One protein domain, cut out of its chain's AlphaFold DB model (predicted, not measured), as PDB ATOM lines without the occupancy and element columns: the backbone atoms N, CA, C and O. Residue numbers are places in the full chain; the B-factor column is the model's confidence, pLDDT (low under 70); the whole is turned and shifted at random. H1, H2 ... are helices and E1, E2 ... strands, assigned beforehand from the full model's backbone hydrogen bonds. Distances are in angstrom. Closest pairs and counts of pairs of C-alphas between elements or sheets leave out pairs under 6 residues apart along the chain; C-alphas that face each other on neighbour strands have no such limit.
ATOM      1  N   SER A  55     185.511 -70.532  95.419       73.38
ATOM      2  CA  SER A  55     186.750 -70.156  96.095       73.38
ATOM      3  C   SER A  55     187.544 -69.169  95.251       73.38
ATOM      4  O   SER A  55     187.596 -69.277  94.025       73.38
ATOM      5  N   ILE A  56     188.186 -68.208  95.916       71.31
ATOM      6  CA  ILE A  56     189.016 -67.183  95.281       71.31
ATOM      7  C   ILE A  56     190.484 -67.505  95.572       71.31
ATOM      8  O   ILE A  56     190.885 -67.664  96.721       71.31
ATOM      9  N   LYS A  57     191.286 -67.577  94.516       70.31
ATOM     10  CA  LYS A  57     192.745 -67.657  94.511       70.31
ATOM     11  C   LYS A  57     193.272 -66.337  93.956       70.31
ATOM     12  O   LYS A  57     192.841 -65.896  92.905       70.31
ATOM     13  N   THR A  58     194.231 -65.690  94.598       65.06
ATOM     14  CA  THR A  58     194.853 -64.505  93.988       65.06
ATOM     15  C   THR A  58     195.556 -64.893  92.687       65.06
ATOM     16  O   THR A  58     196.382 -65.807  92.698       65.06
ATOM     17  N   SER A  59     195.263 -64.202  91.587       66.50
ATOM     18  CA  SER A  59     196.020 -64.327  90.344       66.50
ATOM     19  C   SER A  59     196.806 -63.047  90.074       66.50
ATOM     20  O   SER A  59     196.318 -61.936  90.278       66.50
ATOM     21  N   ALA A  60     198.052 -63.215  89.638       69.62
ATOM     22  CA  ALA A  60     198.932 -62.118  89.253       69.62
ATOM     23  C   ALA A  60     199.497 -62.376  87.847       69.62
ATOM     24  O   ALA A  60     200.670 -62.734  87.720       69.62
ATOM     25  N   PRO A  61     198.666 -62.262  86.790       70.50
ATOM     26  CA  PRO A  61     199.129 -62.410  85.416       70.50
ATOM     27  C   PRO A  61     200.336 -61.518  85.143       70.50
ATOM     28  O   PRO A  61     200.372 -60.365  85.572       70.50
ATOM     29  N   ALA A  62     201.295 -62.032  84.388       74.88
ATOM     30  CA  ALA A  62     202.413 -61.253  83.894       74.88
ATOM     31  C   ALA A  62     202.302 -61.116  82.380       74.88
ATOM     32  O   ALA A  62     202.292 -62.117  81.666       74.88
ATOM     33  N   ILE A  63     202.275 -59.882  81.884       74.88
ATOM     34  CA  ILE A  63     202.569 -59.646  80.470       74.88
ATOM     35  C   ILE A  63     204.092 -59.728  80.341       74.88
ATOM     36  O   ILE A  63     204.809 -59.121  81.143       74.88
ATOM     37  N   GLY A  64     204.556 -60.590  79.429       66.81
ATOM     38  CA  GLY A  64     205.960 -60.981  79.283       66.81
ATOM     39  C   GLY A  64     206.909 -59.813  78.997       66.81
ATOM     40  O   GLY A  64     206.481 -58.659  78.935       66.81
ATOM     41  N   PRO A  65     208.208 -60.095  78.814       66.56
ATOM     42  CA  PRO A  65     209.140 -59.058  78.419       66.56
ATOM     43  C   PRO A  65     208.755 -58.538  77.032       66.56
ATOM     44  O   PRO A  65     208.747 -59.296  76.065       66.56
ATOM     45  N   VAL A  66     208.394 -57.260  76.937       69.81
ATOM     46  CA  VAL A  66     208.041 -56.635  75.659       69.81
ATOM     47  C   VAL A  66     208.727 -55.291  75.522       69.81
ATOM     48  O   VAL A  66     208.516 -54.397  76.335       69.81
ATOM     49  N   ASP A  67     209.509 -55.108  74.464       72.44
ATOM     50  CA  ASP A  67     210.142 -53.829  74.160       72.44
ATOM     51  C   ASP A  67     209.107 -52.717  73.943       72.44
ATOM     52  O   ASP A  67     208.025 -52.930  73.390       72.44
ATOM     53  N   SER A  68     209.451 -51.480  74.310       70.69
ATOM     54  CA  SER A  68     208.521 -50.346  74.186       70.69
ATOM     55  C   SER A  68     208.053 -50.091  72.759       70.69
ATOM     56  O   SER A  68     206.940 -49.616  72.567       70.69
ATOM     57  N   PHE A  69     208.866 -50.424  71.752       74.88
ATOM     58  CA  PHE A  69     208.467 -50.310  70.351       74.88
ATOM     59  C   PHE A  69     207.363 -51.301  69.980       74.88
ATOM     60  O   PHE A  69     206.401 -50.914  69.315       74.88
ATOM     61  N   ALA A  70     207.471 -52.551  70.434       78.62
ATOM     62  CA  ALA A  70     206.461 -53.578  70.200       78.62
ATOM     63  C   ALA A  70     205.177 -53.259  70.974       78.62
ATOM     64  O   ALA A  70     204.086 -53.340  70.414       78.62
ATOM     65  N   LEU A  71     205.312 -52.794  72.219       78.44
ATOM     66  CA  LEU A  71     204.191 -52.346  73.042       78.44
ATOM     67  C   LEU A  71     203.462 -51.132  72.443       78.44
ATOM     68  O   LEU A  71     202.239 -51.047  72.510       78.44
ATOM     69  N   ASN A  72     204.204 -50.193  71.851       80.00
ATOM     70  CA  ASN A  72     203.625 -49.016  71.212       80.00
ATOM     71  C   ASN A  72     202.949 -49.350  69.874       80.00
ATOM     72  O   ASN A  72     201.926 -48.754  69.549       80.00
ATOM     73  N   SER A  73     203.519 -50.285  69.109       80.94
ATOM     74  CA  SER A  73     203.076 -50.603  67.745       80.94
ATOM     75  C   SER A  73     201.957 -51.641  67.689       80.94
ATOM     76  O   SER A  73     201.171 -51.632  66.745       80.94
ATOM     77  N   ALA A  74     201.876 -52.544  68.670       84.19
ATOM     78  CA  ALA A  74     200.918 -53.640  68.663       84.19
ATOM     79  C   ALA A  74     200.413 -53.985  70.074       84.19
ATOM     80  O   ALA A  74     201.164 -53.880  71.047       84.19
ATOM     81  N   PRO A  75     199.156 -54.451  70.203       84.50
ATOM     82  CA  PRO A  75     198.618 -54.871  71.487       84.50
ATOM     83  C   PRO A  75     199.384 -56.081  72.021       84.50
ATOM     84  O   PRO A  75     199.565 -57.058  71.296       84.50
ATOM     85  N   GLN A  76     199.746 -56.049  73.296       86.25
ATOM     86  CA  GLN A  76     200.436 -57.144  73.974       86.25
ATOM     87  C   GLN A  76     199.488 -57.780  74.967       86.25
ATOM     88  O   GLN A  76     198.756 -57.067  75.649       86.25
ATOM     89  N   GLY A  77     199.477 -59.103  75.067       84.94
ATOM     90  CA  GLY A  77     198.525 -59.745  75.951       84.94
ATOM     91  C   GLY A  77     198.881 -61.150  76.374       84.94
ATOM     92  O   GLY A  77     199.777 -61.783  75.825       84.94
ATOM     93  N   VAL A  78     198.153 -61.608  77.381       86.62
ATOM     94  CA  VAL A  78     198.293 -62.933  77.975       86.62
ATOM     95  C   VAL A  78     196.916 -63.441  78.383       86.62
ATOM     96  O   VAL A  78     196.056 -62.668  78.811       86.62
ATOM     97  N   MET A  79     196.709 -64.746  78.243       87.06
ATOM     98  CA  MET A  79     195.591 -65.449  78.859       87.06
ATOM     99  C   MET A  79     196.054 -65.952  80.222       87.06
ATOM    100  O   MET A  79     197.071 -66.638  80.313       87.06
ATOM    101  N   ALA A  80     195.323 -65.622  81.278       84.56
ATOM    102  CA  ALA A  80     195.650 -66.075  82.620       84.56
ATOM    103  C   ALA A  80     194.388 -66.378  83.420       84.56
ATOM    104  O   ALA A  80     193.283 -65.968  83.069       84.56
ATOM    105  N   GLY A  81     194.570 -67.119  84.508       81.88
ATOM    106  CA  GLY A  81     193.492 -67.427  85.427       81.88
ATOM    107  C   GLY A  81     192.928 -66.175  86.095       81.88
ATOM    108  O   GLY A  81     193.664 -65.320  86.584       81.88
ATOM    109  N   ALA A  82     191.608 -66.092  86.177       76.12
ATOM    110  CA  ALA A  82     190.881 -65.102  86.950       76.12
ATOM    111  C   ALA A  82     191.071 -65.313  88.453       76.12
ATOM    112  O   ALA A  82     190.729 -64.438  89.235       76.12
ATOM    113  N   GLY A  83     191.595 -66.465  88.882       75.94
ATOM    114  CA  GLY A  83     191.814 -66.683  90.301       75.94
ATOM    115  C   GLY A  83     190.515 -66.978  91.050       75.94
ATOM    116  O   GLY A  83     190.316 -66.576  92.187       75.94
ATOM    117  N   PHE A  84     189.580 -67.682  90.428       76.19
ATOM    118  CA  PHE A  84     188.502 -68.322  91.167       76.19
ATOM    119  C   PHE A  84     188.107 -69.627  90.495       76.19
ATOM    120  O   PHE A  84     188.227 -69.789  89.278       76.19
ATOM    121  N   TYR A  85     187.637 -70.554  91.311       76.50
ATOM    122  CA  TYR A  85     187.065 -71.815  90.878       76.50
ATOM    123  C   TYR A  85     185.854 -72.117  91.750       76.50
ATOM    124  O   TYR A  85     185.809 -71.722  92.915       76.50
ATOM    125  N   CYS A  86     184.856 -72.781  91.188       72.19
ATOM    126  CA  CYS A  86     183.677 -73.191  91.939       72.19
ATOM    127  C   CYS A  86     183.660 -74.713  92.002       72.19
ATOM    128  O   CYS A  86     183.896 -75.373  90.988       72.19
ATOM    129  N   THR A  87     183.428 -75.271  93.189       65.44
ATOM    130  CA  THR A  87     183.222 -76.712  93.331       65.44
ATOM    131  C   THR A  87     181.865 -77.094  92.737       65.44
ATOM    132  O   THR A  87     180.911 -76.312  92.802       65.44
ATOM    133  N   PRO A  88     181.753 -78.281  92.119       58.25
ATOM    134  CA  PRO A  88     180.492 -78.774  91.591       58.25
ATOM    135  C   PRO A  88     179.606 -79.260  92.743       58.25
ATOM    136  O   PRO A  88     179.496 -80.454  93.002       58.25
ATOM    137  N   GLU A  89     178.982 -78.345  93.473       58.97
ATOM    138  CA  GLU A  89     177.967 -78.709  94.463       58.97
ATOM    139  C   GLU A  89     176.614 -78.811  93.759       58.97
ATOM    140  O   GLU A  89     176.040 -77.804  93.361       58.97
ATOM    141  N   LEU A  90     176.181 -80.061  93.537       50.03
ATOM    142  CA  LEU A  90     174.865 -80.508  93.052       50.03
ATOM    143  C   LEU A  90     174.108 -79.479  92.191       50.03
ATOM    144  O   LEU A  90     173.056 -78.953  92.549       50.03
ATOM    145  N   VAL A  91     174.667 -79.194  91.020       53.91
ATOM    146  CA  VAL A  91     174.065 -78.289  90.047       53.91
ATOM    147  C   VAL A  91     173.012 -79.029  89.231       53.91
ATOM    148  O   VAL A  91     173.251 -80.136  88.746       53.91
ATOM    149  N   ALA A  92     171.853 -78.398  89.049       55.34
ATOM    150  CA  ALA A  92     170.809 -78.852  88.143       55.34
ATOM    151  C   ALA A  92     171.397 -79.093  86.736       55.34
ATOM    152  O   ALA A  92     171.804 -78.166  86.034       55.34
ATOM    153  N   LEU A  93     171.470 -80.371  86.344       56.44
ATOM    154  CA  LEU A  93     172.137 -80.859  85.129       56.44
ATOM    155  C   LEU A  93     171.501 -80.352  83.820       56.44
ATOM    156  O   LEU A  93     172.112 -80.484  82.765       56.44
ATOM    157  N   ASN A  94     170.296 -79.781  83.889       61.34
ATOM    158  CA  ASN A  94     169.510 -79.328  82.739       61.34
ATOM    159  C   ASN A  94     169.008 -77.878  82.900       61.34
ATOM    160  O   ASN A  94     167.896 -77.543  82.505       61.34
ATOM    161  N   SER A  95     169.806 -77.043  83.563       65.00
ATOM    162  CA  SER A  95     169.491 -75.645  83.874       65.00
ATOM    163  C   SER A  95     170.599 -74.741  83.351       65.00
ATOM    164  O   SER A  95     171.778 -75.104  83.394       65.00
ATOM    165  N   THR A  96     170.249 -73.518  82.949       72.81
ATOM    166  CA  THR A  96     171.271 -72.516  82.623       72.81
ATOM    167  C   THR A  96     172.020 -72.130  83.893       72.81
ATOM    168  O   THR A  96     171.427 -71.703  84.879       72.81
ATOM    169  N   ASN A  97     173.337 -72.291  83.864       74.19
ATOM    170  CA  ASN A  97     174.233 -71.986  84.964       74.19
ATOM    171  C   ASN A  97     175.010 -70.722  84.650       74.19
ATOM    172  O   ASN A  97     175.767 -70.687  83.676       74.19
ATOM    173  N   THR A  98     174.841 -69.705  85.487       79.06
ATOM    174  CA  THR A  98     175.514 -68.417  85.338       79.06
ATOM    175  C   THR A  98     176.496 -68.192  86.476       79.06
ATOM    176  O   THR A  98     176.114 -68.110  87.645       79.06
ATOM    177  N   LEU A  99     177.767 -68.017  86.117       79.88
ATOM    178  CA  LEU A  99     178.806 -67.495  86.995       79.88
ATOM    179  C   LEU A  99     178.982 -66.013  86.731       79.88
ATOM    180  O   LEU A  99     179.113 -65.602  85.584       79.88
ATOM    181  N   SER A 100     179.017 -65.203  87.779       82.06
ATOM    182  CA  SER A 100     179.332 -63.779  87.662       82.06
ATOM    183  C   SER A 100     180.429 -63.393  88.628       82.06
ATOM    184  O   SER A 100     180.396 -63.794  89.794       82.06
ATOM    185  N   ALA A 101     181.366 -62.578  88.155       80.38
ATOM    186  CA  ALA A 101     182.444 -62.057  88.965       80.38
ATOM    187  C   ALA A 101     182.661 -60.558  88.734       80.38
ATOM    188  O   ALA A 101     182.532 -60.063  87.618       80.38
ATOM    189  N   THR A 102     182.978 -59.821  89.798       85.75
ATOM    190  CA  THR A 102     183.247 -58.377  89.713       85.75
ATOM    191  C   THR A 102     184.745 -58.119  89.674       85.75
ATOM    192  O   THR A 102     185.458 -58.467  90.621       85.75
ATOM    193  N   LEU A 103     185.205 -57.479  88.600       85.38
ATOM    194  CA  LEU A 103     186.594 -57.082  88.434       85.38
ATOM    195  C   LEU A 103     186.955 -56.015  89.470       85.38
ATOM    196  O   LEU A 103     186.288 -54.986  89.560       85.38
ATOM    197  N   ALA A 104     188.036 -56.226  90.218       83.69
ATOM    198  CA  ALA A 104     188.700 -55.135  90.913       83.69
ATOM    199  C   ALA A 104     190.198 -55.155  90.610       83.69
ATOM    200  O   ALA A 104     190.880 -56.166  90.777       83.69
ATOM    201  N   SER A 105     190.702 -54.016  90.157       81.38
ATOM    202  CA  SER A 105     192.116 -53.785  89.919       81.38
ATOM    203  C   SER A 105     192.712 -53.008  91.087       81.38
ATOM    204  O   SER A 105     192.113 -52.039  91.577       81.38
ATOM    205  N   ALA A 106     193.898 -53.427  91.535       77.81
ATOM    206  CA  ALA A 106     194.626 -52.702  92.572       77.81
ATOM    207  C   ALA A 106     195.168 -51.357  92.057       77.81
ATOM    208  O   ALA A 106     195.272 -50.409  92.829       77.81
ATOM    209  N   ASN A 107     195.446 -51.254  90.752       81.75
ATOM    210  CA  ASN A 107     196.018 -50.069  90.118       81.75
ATOM    211  C   ASN A 107     195.122 -49.599  88.971       81.75
ATOM    212  O   ASN A 107     194.912 -50.320  87.997       81.75
ATOM    213  N   LYS A 108     194.599 -48.376  89.065       87.25
ATOM    214  CA  LYS A 108     193.642 -47.842  88.089       87.25
ATOM    215  C   LYS A 108     193.651 -46.325  88.018       87.25
ATOM    216  O   LYS A 108     194.021 -45.650  88.971       87.25
ATOM    217  N   SER A 109     193.173 -45.802  86.896       87.56
ATOM    218  CA  SER A 109     192.891 -44.379  86.701       87.56
ATOM    219  C   SER A 109     191.603 -44.250  85.908       87.56
ATOM    220  O   SER A 109     191.492 -44.842  84.839       87.56
ATOM    221  N   ASN A 110     190.643 -43.470  86.408       88.81
ATOM    222  CA  ASN A 110     189.322 -43.300  85.783       88.81
ATOM    223  C   ASN A 110     188.625 -44.643  85.479       88.81
ATOM    224  O   ASN A 110     188.017 -44.808  84.429       88.81
ATOM    225  N   GLY A 111     188.781 -45.634  86.367       86.75
ATOM    226  CA  GLY A 111     188.243 -46.989  86.186       86.75
ATOM    227  C   GLY A 111     189.064 -47.902  85.266       86.75
ATOM    228  O   GLY A 111     188.875 -49.113  85.317       86.75
ATOM    229  N   VAL A 112     190.023 -47.361  84.506       87.81
ATOM    230  CA  VAL A 112     190.883 -48.137  83.602       87.81
ATOM    231  C   VAL A 112     192.016 -48.802  84.384       87.81
ATOM    232  O   VAL A 112     192.804 -48.080  85.011       87.81
ATOM    233  N   PRO A 113     192.138 -50.142  84.347       86.31
ATOM    234  CA  PRO A 113     193.241 -50.859  84.974       86.31
ATOM    235  C   PRO A 113     194.607 -50.464  84.397       86.31
ATOM    236  O   PRO A 113     194.746 -50.206  83.198       86.31
ATOM    237  N   ARG A 114     195.636 -50.414  85.253       83.31
ATOM    238  CA  ARG A 114     197.006 -50.055  84.856       83.31
ATOM    239  C   ARG A 114     198.052 -50.998  85.433       83.31
ATOM    240  O   ARG A 114     198.006 -51.362  86.602       83.31
ATOM    241  N   LEU A 115     199.025 -51.350  84.606       78.81
ATOM    242  CA  LEU A 115     200.256 -52.003  85.030       78.81
ATOM    243  C   LEU A 115     201.178 -50.923  85.581       78.81
ATOM    244  O   LEU A 115     201.356 -49.907  84.910       78.81
ATOM    245  N   LEU A 116     201.760 -51.139  86.756       74.81
ATOM    246  CA  LEU A 116     202.759 -50.238  87.328       74.81
ATOM    247  C   LEU A 116     204.127 -50.909  87.321       74.81
ATOM    248  O   LEU A 116     204.239 -52.097  87.623       74.81
ATOM    249  N   ASN A 117     205.171 -50.143  87.017       70.75
ATOM    250  CA  ASN A 117     206.538 -50.564  87.303       70.75
ATOM    251  C   ASN A 117     207.017 -50.001  88.656       70.75
ATOM    252  O   ASN A 117     206.397 -49.118  89.247       70.75
ATOM    253  N   GLY A 118     208.173 -50.476  89.129       66.25
ATOM    254  CA  GLY A 118     208.797 -49.967  90.358       66.25
ATOM    255  C   GLY A 118     209.287 -48.511  90.287       66.25
ATOM    256  O   GLY A 118     209.742 -47.989  91.296       66.25
ATOM    257  N   ALA A 119     209.217 -47.859  89.121       69.31
ATOM    258  CA  ALA A 119     209.539 -46.443  88.934       69.31
ATOM    259  C   ALA A 119     208.290 -45.534  88.945       69.31
ATOM    260  O   ALA A 119     208.436 -44.316  88.879       69.31
ATOM    261  N   GLY A 120     207.083 -46.104  89.061       69.50
ATOM    262  CA  GLY A 120     205.815 -45.368  89.075       69.50
ATOM    263  C   GLY A 120     205.207 -45.113  87.695       69.50
ATOM    264  O   GLY A 120     204.168 -44.460  87.596       69.50
ATOM    265  N   ASP A 121     205.808 -45.636  86.631       74.75
ATOM    266  CA  ASP A 121     205.232 -45.520  85.303       74.75
ATOM    267  C   ASP A 121     204.047 -46.483  85.129       74.75
ATOM    268  O   ASP A 121     204.032 -47.582  85.695       74.75
ATOM    269  N   ALA A 122     203.060 -46.079  84.319       77.44
ATOM    270  CA  ALA A 122     201.778 -46.766  84.225       77.44
ATOM    271  C   ALA A 122     201.347 -47.061  82.780       77.44
ATOM    272  O   ALA A 122     201.255 -46.148  81.960       77.44
ATOM    273  N   ILE A 123     200.998 -48.318  82.487       80.50
ATOM    274  CA  ILE A 123     200.513 -48.754  81.166       80.50
ATOM    275  C   ILE A 123     199.055 -49.222  81.290       80.50
ATOM    276  O   ILE A 123     198.792 -50.141  82.068       80.50
ATOM    277  N   PRO A 124     198.096 -48.628  80.555       85.44
ATOM    278  CA  PRO A 124     196.715 -49.089  80.568       85.44
ATOM    279  C   PRO A 124     196.578 -50.462  79.902       85.44
ATOM    280  O   PRO A 124     197.231 -50.756  78.896       85.44
ATOM    281  N   TYR A 125     195.694 -51.289  80.455       86.00
ATOM    282  CA  TYR A 125     195.331 -52.573  79.870       86.00
ATOM    283  C   TYR A 125     193.831 -52.842  80.008       86.00
ATOM    284  O   TYR A 125     193.169 -52.376  80.934       86.00
ATOM    285  N   SER A 126     193.317 -53.625  79.070       88.94
ATOM    286  CA  SER A 126     191.965 -54.161  79.042       88.94
ATOM    287  C   SER A 126     191.935 -55.555  79.657       88.94
ATOM    288  O   SER A 126     192.855 -56.353  79.454       88.94
ATOM    289  N   VAL A 127     190.851 -55.852  80.374       89.38
ATOM    290  CA  VAL A 127     190.501 -57.200  80.838       89.38
ATOM    291  C   VAL A 127     189.307 -57.681  80.037       89.38
ATOM    292  O   VAL A 127     188.351 -56.931  79.871       89.38
ATOM    293  N   CYS A 128     189.353 -58.914  79.552       91.44
ATOM    294  CA  CYS A 128     188.376 -59.455  78.619       91.44
ATOM    295  C   CYS A 128     188.045 -60.915  78.943       91.44
ATOM    296  O   CYS A 128     188.888 -61.653  79.452       91.44
ATOM    297  N   SER A 129     186.816 -61.336  78.644       89.19
ATOM    298  CA  SER A 129     186.351 -62.719  78.836       89.19
ATOM    299  C   SER A 129     186.847 -63.686  77.760       89.19
ATOM    300  O   SER A 129     186.803 -64.896  77.960       89.19
ATOM    301  N   ASP A 130     187.307 -63.159  76.625       89.06
ATOM    302  CA  ASP A 130     187.732 -63.913  75.448       89.06
ATOM    303  C   ASP A 130     188.815 -63.157  74.655       89.06
ATOM    304  O   ASP A 130     189.133 -61.994  74.930       89.06
ATOM    305  N   ALA A 131     189.378 -63.830  73.649       86.81
ATOM    306  CA  ALA A 131     190.484 -63.326  72.840       86.81
ATOM    307  C   ALA A 131     190.116 -62.150  71.913       86.81
ATOM    308  O   ALA A 131     191.004 -61.381  71.532       86.81
ATOM    309  N   SER A 132     188.837 -61.986  71.548       89.19
ATOM    310  CA  SER A 132     188.388 -60.848  70.727       89.19
ATOM    311  C   SER A 132     188.466 -59.533  71.503       89.19
ATOM    312  O   SER A 132     188.650 -58.467  70.920       89.19
ATOM    313  N   CYS A 133     188.417 -59.633  72.834       88.94
ATOM    314  CA  CYS A 133     188.509 -58.526  73.767       88.94
ATOM    315  C   CYS A 133     187.420 -57.462  73.567       88.94
ATOM    316  O   CYS A 133     187.671 -56.259  73.669       88.94
ATOM    317  N   SER A 134     186.203 -57.925  73.270       89.69
ATOM    318  CA  SER A 134     185.021 -57.094  73.088       89.69
ATOM    319  C   SER A 134     183.824 -57.733  73.812       89.69
ATOM    320  O   SER A 134     183.340 -58.768  73.356       89.69
ATOM    321  N   PRO A 135     183.335 -57.159  74.930       89.81
ATOM    322  CA  PRO A 135     183.746 -55.890  75.533       89.81
ATOM    323  C   PRO A 135     185.012 -55.996  76.405       89.81
ATOM    324  O   PRO A 135     185.330 -57.048  76.961       89.81
ATOM    325  N   ALA A 136     185.698 -54.863  76.577       91.00
ATOM    326  CA  ALA A 136     186.731 -54.692  77.596       91.00
ATOM    327  C   ALA A 136     186.110 -54.210  78.917       91.00
ATOM    328  O   ALA A 136     185.382 -53.215  78.949       91.00
ATOM    329  N   TYR A 137     186.429 -54.892  80.014       90.75
ATOM    330  CA  TYR A 137     185.898 -54.607  81.343       90.75
ATOM    331  C   TYR A 137     186.772 -53.599  82.096       90.75
ATOM    332  O   TYR A 137     187.998 -53.712  82.141       90.75
ATOM    333  N   GLN A 138     186.107 -52.623  82.711       90.81
ATOM    334  CA  GLN A 138     186.705 -51.635  83.610       90.81
ATOM    335  C   GLN A 138     186.642 -52.127  85.062       90.81
ATOM    336  O   GLN A 138     185.914 -53.072  85.378       90.81
ATOM    337  N   ASP A 139     187.374 -51.475  85.965       89.38
ATOM    338  CA  ASP A 139     187.239 -51.707  87.405       89.38
ATOM    339  C   ASP A 139     185.772 -51.567  87.855       89.38
ATOM    340  O   ASP A 139     185.074 -50.635  87.460       89.38
ATOM    341  N   GLY A 140     185.291 -52.520  88.656       86.69
ATOM    342  CA  GLY A 140     183.887 -52.625  89.059       86.69
ATOM    343  C   GLY A 140     182.971 -53.300  88.032       86.69
ATOM    344  O   GLY A 140     181.825 -53.607  88.361       86.69
ATOM    345  N   GLY A 141     183.457 -53.583  86.820       88.69
ATOM    346  CA  GLY A 141     182.711 -54.305  85.791       88.69
ATOM    347  C   GLY A 141     182.365 -55.736  86.213       88.69
ATOM    348  O   GLY A 141     183.164 -56.419  86.858       88.69
ATOM    349  N   VAL A 142     181.166 -56.193  85.843       88.12
ATOM    350  CA  VAL A 142     180.713 -57.570  86.078       88.12
ATOM    351  C   VAL A 142     180.969 -58.396  84.828       88.12
ATOM    352  O   VAL A 142     180.475 -58.069  83.754       88.12
ATOM    353  N   ILE A 143     181.726 -59.475  84.990       87.69
ATOM    354  CA  ILE A 143     181.997 -60.470  83.958       87.69
ATOM    355  C   ILE A 143     181.105 -61.672  84.250       87.69
ATOM    356  O   ILE A 143     181.151 -62.209  85.359       87.69
ATOM    357  N   SER A 144     180.285 -62.073  83.281       86.44
ATOM    358  CA  SER A 144     179.347 -63.187  83.428       86.44
ATOM    359  C   SER A 144     179.595 -64.274  82.393       86.44
ATOM    360  O   SER A 144     179.724 -63.987  81.203       86.44
ATOM    361  N   TRP A 145     179.570 -65.524  82.836       84.25
ATOM    362  CA  TRP A 145     179.671 -66.701  81.991       84.25
ATOM    363  C   TRP A 145     178.461 -67.591  82.220       84.25
ATOM    364  O   TRP A 145     178.244 -68.065  83.333       84.25
ATOM    365  N   SER A 146     177.694 -67.825  81.159       84.50
ATOM    366  CA  SER A 146     176.507 -68.678  81.195       84.50
ATOM    367  C   SER A 146     176.685 -69.884  80.283       84.50
ATOM    368  O   SER A 146     177.116 -69.734  79.135       84.50
ATOM    369  N   ARG A 147     176.352 -71.075  80.781       84.12
ATOM    370  CA  ARG A 147     176.302 -72.322  80.001       84.12
ATOM    371  C   ARG A 147     175.034 -73.094  80.322       84.12
ATOM    372  O   ARG A 147     174.473 -72.935  81.401       84.12
ATOM    373  N   THR A 148     174.573 -73.909  79.381       79.94
ATOM    374  CA  THR A 148     173.333 -74.690  79.523       79.94
ATOM    375  C   THR A 148     173.518 -75.906  80.424       79.94
ATOM    376  O   THR A 148     172.543 -76.438  80.941       79.94
ATOM    377  N   THR A 149     174.763 -76.334  80.642       71.25
ATOM    378  CA  THR A 149     175.099 -77.421  81.562       71.25
ATOM    379  C   THR A 149     176.266 -77.039  82.467       71.25
ATOM    380  O   THR A 149     177.133 -76.238  82.103       71.25
ATOM    381  N   LEU A 150     176.324 -77.651  83.656       71.06
ATOM    382  CA  LEU A 150     177.474 -77.503  84.548       71.06
ATOM    383  C   LEU A 150     178.756 -78.015  83.892       71.06
ATOM    384  O   LEU A 150     179.805 -77.417  84.074       71.06
ATOM    385  N   LEU A 151     178.691 -79.116  83.141       75.50
ATOM    386  CA  LEU A 151     179.883 -79.712  82.543       75.50
ATOM    387  C   LEU A 151     180.524 -78.773  81.515       75.50
ATOM    388  O   LEU A 151     181.742 -78.613  81.510       75.50
ATOM    389  N   GLU A 152     179.713 -78.091  80.707       78.06
ATOM    390  CA  GLU A 152     180.201 -77.044  79.806       78.06
ATOM    391  C   GLU A 152     180.803 -75.861  80.566       78.06
ATOM    392  O   GLU A 152     181.805 -75.299  80.130       78.06
ATOM    393  N   LEU A 153     180.209 -75.485  81.703       78.25
ATOM    394  CA  LEU A 153     180.729 -74.425  82.564       78.25
ATOM    395  C   LEU A 153     182.064 -74.827  83.211       78.25
ATOM    396  O   LEU A 153     182.992 -74.025  83.240       78.25
ATOM    397  N   LEU A 154     182.183 -76.076  83.671       77.69
ATOM    398  CA  LEU A 154     183.417 -76.657  84.203       77.69
ATOM    399  C   LEU A 154     184.502 -76.764  83.122       77.69
ATOM    400  O   LEU A 154     185.674 -76.526  83.399       77.69
ATOM    401  N   GLY A 155     184.106 -77.032  81.877       79.81
ATOM    402  CA  GLY A 155     184.993 -77.004  80.715       79.81
ATOM    403  C   GLY A 155     185.603 -75.629  80.428       79.81
ATOM    404  O   GLY A 155     186.606 -75.548  79.721       79.81
ATOM    405  N   LEU A 156     185.053 -74.545  80.991       81.81
ATOM    406  CA  LEU A 156     185.642 -73.209  80.868       81.81
ATOM    407  C   LEU A 156     186.819 -72.980  81.808       81.81
ATOM    408  O   LEU A 156     187.582 -72.057  81.559       81.81
ATOM    409  N   PHE A 157     187.014 -73.783  82.856       81.75
ATOM    410  CA  PHE A 157     188.146 -73.634  83.779       81.75
ATOM    411  C   PHE A 157     189.440 -74.199  83.165       81.75
ATOM    412  O   PHE A 157     190.028 -75.149  83.674       81.75
ATOM    413  N   ASN A 158     189.884 -73.620  82.045       80.31
ATOM    414  CA  ASN A 158     191.012 -74.112  81.248       80.31
ATOM    415  C   ASN A 158     192.281 -73.247  81.351       80.31
ATOM    416  O   ASN A 158     193.214 -73.428  80.566       80.31
ATOM    417  N   SER A 159     192.327 -72.280  82.274       80.00
ATOM    418  CA  SER A 159     193.560 -71.517  82.493       80.00
ATOM    419  C   SER A 159     194.668 -72.404  83.071       80.00
ATOM    420  O   SER A 159     194.399 -73.454  83.655       80.00
ATOM    421  N   SER A 160     195.919 -71.949  82.974       74.19
ATOM    422  CA  SER A 160     197.099 -72.629  83.536       74.19
ATOM    423  C   SER A 160     196.978 -72.973  85.025       74.19
ATOM    424  O   SER A 160     197.615 -73.909  85.495       74.19
ATOM    425  N   ASP A 161     196.158 -72.224  85.764       73.88
ATOM    426  CA  ASP A 161     195.904 -72.402  87.194       73.88
ATOM    427  C   ASP A 161     194.622 -73.199  87.502       73.88
ATOM    428  O   ASP A 161     194.212 -73.255  88.661       73.88
ATOM    429  N   GLY A 162     193.947 -73.750  86.485       76.62
ATOM    430  CA  GLY A 162     192.662 -74.449  86.630       76.62
ATOM    431  C   GLY A 162     191.500 -73.535  87.037       76.62
ATOM    432  O   GLY A 162     190.482 -73.996  87.542       76.62
ATOM    433  N   THR A 163     191.656 -72.220  86.856       82.44
ATOM    434  CA  THR A 163     190.617 -71.211  87.126       82.44
ATOM    435  C   THR A 163     189.996 -70.691  85.826       82.44
ATOM    436  O   THR A 163     190.438 -71.053  84.731       82.44
ATOM    437  N   MET A 164     188.983 -69.831  85.927       84.75
ATOM    438  CA  MET A 164     188.350 -69.220  84.756       84.75
ATOM    439  C   MET A 164     189.358 -68.392  83.945       84.75
ATOM    440  O   MET A 164     190.090 -67.616  84.549       84.75
ATOM    441  N   PRO A 165     189.439 -68.501  82.615       87.31
ATOM    442  CA  PRO A 165     190.373 -67.715  81.828       87.31
ATOM    443  C   PRO A 165     189.888 -66.276  81.661       87.31
ATOM    444  O   PRO A 165     188.714 -66.006  81.407       87.31
ATOM    445  N   LEU A 166     190.831 -65.348  81.761       88.75
ATOM    446  CA  LEU A 166     190.686 -63.961  81.352       88.75
ATOM    447  C   LEU A 166     191.827 -63.598  80.412       88.75
ATOM    448  O   LEU A 166     192.945 -64.106  80.521       88.75
ATOM    449  N   TYR A 167     191.530 -62.683  79.502       89.62
ATOM    450  CA  TYR A 167     192.481 -62.129  78.557       89.62
ATOM    451  C   TYR A 167     192.857 -60.723  78.999       89.62
ATOM    452  O   TYR A 167     191.997 -59.873  79.231       89.62
ATOM    453  N   PHE A 168     194.156 -60.487  79.107       87.75
ATOM    454  CA  PHE A 168     194.737 -59.202  79.467       87.75
ATOM    455  C   PHE A 168     195.421 -58.634  78.242       87.75
ATOM    456  O   PHE A 168     196.229 -59.331  77.634       87.75
ATOM    457  N   ARG A 169     195.097 -57.396  77.863       88.56
ATOM    458  CA  ARG A 169     195.619 -56.802  76.629       88.56
ATOM    459  C   ARG A 169     195.962 -55.331  76.806       88.56
ATOM    460  O   ARG A 169     195.112 -54.549  77.210       88.56
ATOM    461  N   THR A 170     197.186 -54.936  76.490       86.62
ATOM    462  CA  THR A 170     197.595 -53.529  76.488       86.62
ATOM    463  C   THR A 170     197.008 -52.790  75.291       86.62
ATOM    464  O   THR A 170     196.723 -53.378  74.243       86.62
ATOM    465  N   THR A 171     196.835 -51.480  75.445       82.44
ATOM    466  CA  THR A 171     196.433 -50.599  74.346       82.44
ATOM    467  C   THR A 171     197.679 -50.045  73.643       82.44
ATOM    468  O   THR A 171     198.528 -49.457  74.320       82.44
ATOM    469  N   PRO A 172     197.806 -50.192  72.308       78.12
ATOM    470  CA  PRO A 172     198.855 -49.528  71.534       78.12
ATOM    471  C   PRO A 172     198.810 -48.007  71.696       78.12
ATOM    472  O   PRO A 172     197.759 -47.437  71.992       78.12
ATOM    473  N   GLY A 173     199.938 -47.335  71.475       70.00
ATOM    474  CA  GLY A 173     200.013 -45.872  71.564       70.00
ATOM    475  C   GLY A 173     199.967 -45.302  72.986       70.00
ATOM    476  O   GLY A 173     199.923 -44.082  73.152       70.00
ATOM    477  N   ALA A 174     199.992 -46.144  74.025       65.50
ATOM    478  CA  ALA A 174     200.205 -45.669  75.385       65.50
ATOM    479  C   ALA A 174     201.565 -44.955  75.465       65.50
ATOM    480  O   ALA A 174     202.595 -45.533  75.116       65.50
ATOM    481  N   ASN A 175     201.569 -43.696  75.917       60.72
ATOM    482  CA  ASN A 175     202.780 -42.889  76.060       60.72
ATOM    483  C   ASN A 175     203.636 -43.456  77.202       60.72
ATOM    484  O   ASN A 175     203.514 -43.058  78.359       60.72
ATOM    485  N   VAL A 176     204.452 -44.455  76.877       60.97
ATOM    486  CA  VAL A 176     205.468 -44.989  77.774       60.97
ATOM    487  C   VAL A 176     206.665 -44.038  77.761       60.97
ATOM    488  O   VAL A 176     207.194 -43.740  76.686       60.97
ATOM    489  N   PRO A 177     207.122 -43.549  78.928       58.75
ATOM    490  CA  PRO A 177     208.312 -42.711  79.008       58.75
ATOM    491  C   PRO A 177     209.488 -43.337  78.257       58.75
ATOM    492  O   PRO A 177     209.744 -44.530  78.399       58.75
ATOM    493  N   ARG A 178     210.257 -42.541  77.494       50.34
ATOM    494  CA  ARG A 178     211.389 -43.030  76.669       50.34
ATOM    495  C   ARG A 178     212.394 -43.908  77.430       50.34
ATOM    496  O   ARG A 178     213.076 -44.719  76.816       50.34
ATOM    497  N   ARG A 179     212.475 -43.788  78.761       54.59
ATOM    498  CA  ARG A 179     213.323 -44.626  79.626       54.59
ATOM    499  C   ARG A 179     212.900 -46.111  79.645       54.59
ATOM    500  O   ARG A 179     213.695 -46.958  80.043       54.59
ATOM    501  N   TYR A 180     211.699 -46.446  79.174       52.88
ATOM    502  CA  TYR A 180     211.215 -47.822  79.046       52.88
ATOM    503  C   TYR A 180     211.803 -48.615  77.884       52.88
ATOM    504  O   TYR A 180     211.742 -49.845  77.940       52.88
ATOM    505  N   LEU A 181     212.405 -47.943  76.893       47.56
ATOM    506  CA  LEU A 181     212.920 -48.554  75.660       47.56
ATOM    507  C   LEU A 181     213.902 -49.711  75.885       47.56
ATOM    508  O   LEU A 181     214.112 -50.505  74.977       47.56
ATOM    509  N   TYR A 182     214.445 -49.838  77.097       37.03
ATOM    510  CA  TYR A 182     215.406 -50.872  77.469       37.03
ATOM    511  C   TYR A 182     215.006 -51.690  78.710       37.03
ATOM    512  O   TYR A 182     215.719 -52.621  79.070       37.03
ATOM    513  N   ARG A 183     213.897 -51.365  79.402       42.97
ATOM    514  CA  ARG A 183     213.605 -51.923  80.744       42.97
ATOM    515  C   ARG A 183     212.391 -52.846  80.833       42.97
ATOM    516  O   ARG A 183     212.291 -53.594  81.802       42.97
ATOM    517  N   CYS A 184     211.523 -52.874  79.822       43.50
ATOM    518  CA  CYS A 184     210.488 -53.912  79.732       43.50
ATOM    519  C   CYS A 184     211.012 -55.255  79.195       43.50
ATOM    520  O   CYS A 184     210.291 -56.239  79.250       43.50
ATOM    521  N   VAL A 185     212.266 -55.327  78.735       36.25
ATOM    522  CA  VAL A 185     212.880 -56.551  78.173       36.25
ATOM    523  C   VAL A 185     213.132 -57.628  79.239       36.25
ATOM    524  O   VAL A 185     213.388 -58.776  78.906       36.25
ATOM    525  N   ASN A 186     213.041 -57.286  80.529       34.53
ATOM    526  CA  ASN A 186     213.354 -58.212  81.627       34.53
ATOM    527  C   ASN A 186     212.404 -58.142  82.832       34.53
ATOM    528  O   ASN A 186     212.655 -58.800  83.838       34.53
ATOM    529  N   HIS A 187     211.318 -57.364  82.770       37.22
ATOM    530  CA  HIS A 187     210.362 -57.283  83.875       37.22
ATOM    531  C   HIS A 187     208.966 -57.693  83.430       37.22
ATOM    532  O   HIS A 187     208.321 -57.014  82.637       37.22
ATOM    533  N   HIS A 188     208.497 -58.789  84.018       50.41
ATOM    534  CA  HIS A 188     207.095 -59.170  84.032       50.41
ATOM    535  C   HIS A 188     206.251 -58.021  84.597       50.41
ATOM    536  O   HIS A 188     206.430 -57.613  85.747       50.41
ATOM    537  N   LEU A 189     205.332 -57.487  83.790       49.66
ATOM    538  CA  LEU A 189     204.353 -56.509  84.256       49.66
ATOM    539  C   LEU A 189     203.272 -57.260  85.032       49.66
ATOM    540  O   LEU A 189     202.394 -57.877  84.432       49.66
ATOM    541  N   GLY A 190     203.376 -57.242  86.361       51.50
ATOM    542  CA  GLY A 190     202.412 -57.888  87.246       51.50
ATOM    543  C   GLY A 190     201.048 -57.198  87.199       51.50
ATOM    544  O   GLY A 190     200.950 -55.977  87.329       51.50
ATOM    545  N   VAL A 191     199.996 -57.993  87.035       57.03
ATOM    546  CA  VAL A 191     198.591 -57.582  87.050       57.03
ATOM    547  C   VAL A 191     198.000 -57.924  88.424       57.03
ATOM    548  O   VAL A 191     197.562 -59.052  88.629       57.03
ATOM    549  N   PRO A 192     197.981 -57.012  89.409       55.28
ATOM    550  CA  PRO A 192     197.313 -57.278  90.677       55.28
ATOM    551  C   PRO A 192     195.796 -57.128  90.504       55.28
ATOM    552  O   PRO A 192     195.255 -56.017  90.540       55.28
ATOM    553  N   ILE A 193     195.102 -58.250  90.305       56.91
ATOM    554  CA  ILE A 193     193.637 -58.298  90.289       56.91
ATOM    555  C   ILE A 193     193.131 -59.034  91.519       56.91
ATOM    556  O   ILE A 193     193.611 -60.105  91.884       56.91
ATOM    557  N   LEU A 194     192.116 -58.439  92.139       55.00
ATOM    558  CA  LEU A 194     191.341 -59.044  93.205       55.00
ATOM    559  C   LEU A 194     189.887 -59.101  92.739       55.00
ATOM    560  O   LEU A 194     189.206 -58.080  92.695       55.00
ATOM    561  N   LEU A 195     189.373 -60.278  92.392       56.59
ATOM    562  CA  LEU A 195     187.930 -60.408  92.188       56.59
ATOM    563  C   LEU A 195     187.233 -60.358  93.546       56.59
ATOM    564  O   LEU A 195     187.561 -61.108  94.459       56.59
ATOM    565  N   ARG A 196     186.293 -59.421  93.699       49.84
ATOM    566  CA  ARG A 196     185.656 -59.140  94.999       49.84
ATOM    567  C   ARG A 196     184.546 -60.119  95.359       49.84
ATOM    568  O   ARG A 196     184.192 -60.237  96.529       49.84
ATOM    569  N   ARG A 197     183.934 -60.760  94.365       56.47
ATOM    570  CA  ARG A 197     182.797 -61.661  94.564       56.47
ATOM    571  C   ARG A 197     182.622 -62.536  93.336       56.47
ATOM    572  O   ARG A 197     182.556 -61.987  92.240       56.47
ATOM    573  N   ALA A 198     182.504 -63.842  93.537       56.66
ATOM    574  CA  ALA A 198     182.025 -64.788  92.539       56.66
ATOM    575  C   ALA A 198     180.699 -65.375  93.042       56.66
ATOM    576  O   ALA A 198     180.584 -65.712  94.220       56.66
ATOM    577  N   ARG A 199     179.680 -65.437  92.182       61.19
ATOM    578  CA  ARG A 199     178.393 -66.078  92.487       61.19
ATOM    579  C   ARG A 199     178.010 -67.026  91.365       61.19
ATOM    580  O   ARG A 199     178.163 -66.659  90.202       61.19
ATOM    581  N   SER A 200     177.492 -68.191  91.744       58.88
ATOM    582  CA  SER A 200     176.851 -69.143  90.843       58.88
ATOM    583  C   SER A 200     175.352 -69.157  91.099       58.88
ATOM    584  O   SER A 200     174.935 -69.222  92.254       58.88
ATOM    585  N   ALA A 201     174.554 -69.064  90.041       59.28
ATOM    586  CA  ALA A 201     173.113 -69.269  90.094       59.28
ATOM    587  C   ALA A 201     172.707 -70.244  88.980       59.28
ATOM    588  O   ALA A 201     173.060 -70.029  87.820       59.28
ATOM    589  N   GLY A 202     171.979 -71.300  89.350       56.25
ATOM    590  CA  GLY A 202     171.231 -72.160  88.430       56.25
ATOM    591  C   GLY A 202     169.737 -71.830  88.499       56.25
ATOM    592  O   GLY A 202     169.262 -71.407  89.559       56.25
ATOM    593  N   HIS A 203     169.022 -71.949  87.380       48.91
ATOM    594  CA  HIS A 203     167.562 -71.814  87.271       48.91
ATOM    595  C   HIS A 203     166.960 -73.074  86.660       48.91
ATOM    596  O   HIS A 203     167.222 -73.323  85.461       48.91
TER     597      HIS A 203
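What this domain is: This is residues 55 to 203 of the 203 residues of the protein "Sigma-fimbriae tip adhesin" of Klebsiella michiganensis (UniProt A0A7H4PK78). This rod has little regular structure: a curled sheet E1-E7-E5-E4 in its middle, the sheet E6-E3-E8 with H2 toward one end, H1 and H3 at the other. The printed part has 149 residues, 59 in three named helices and eight named strands; both sheets are antiparallel, the class mixed. It is compact, radius of gyration of the C-alphas 16.7 A, spanning 55 by 25 by 24 A.

Where its parts are: Find H1, residues 68-73, from C-alpha 68 at (208.521, -50.346, 74.186); then E1 77-81, E2 84-86, E3 97-102, E4 112-116, E5 122-128, 19.3 A long, E6 142-147, H2 150-154, E7 165-170, H3 178-182 and E8 198-202, which ends with C-alpha 202 at (171.231, -72.160, 88.430).

How they stand to each other: Look at N 78 of E1 and O 168 of E7, within hydrogen-bond range at 3.0 A. H1 touches H3, closest C-alphas Ser 68 and Leu 181, 5.0 A. H1 and H2 have every O i to N i+4 pair within range; H3 has 0 of 1, and 1 of 2 O i to N i+3 pairs.

The domain as a whole: The printed part has no cut; links E5 to E6 and H3 to E8 are long; confidence is low, for instance, in residues 174-203.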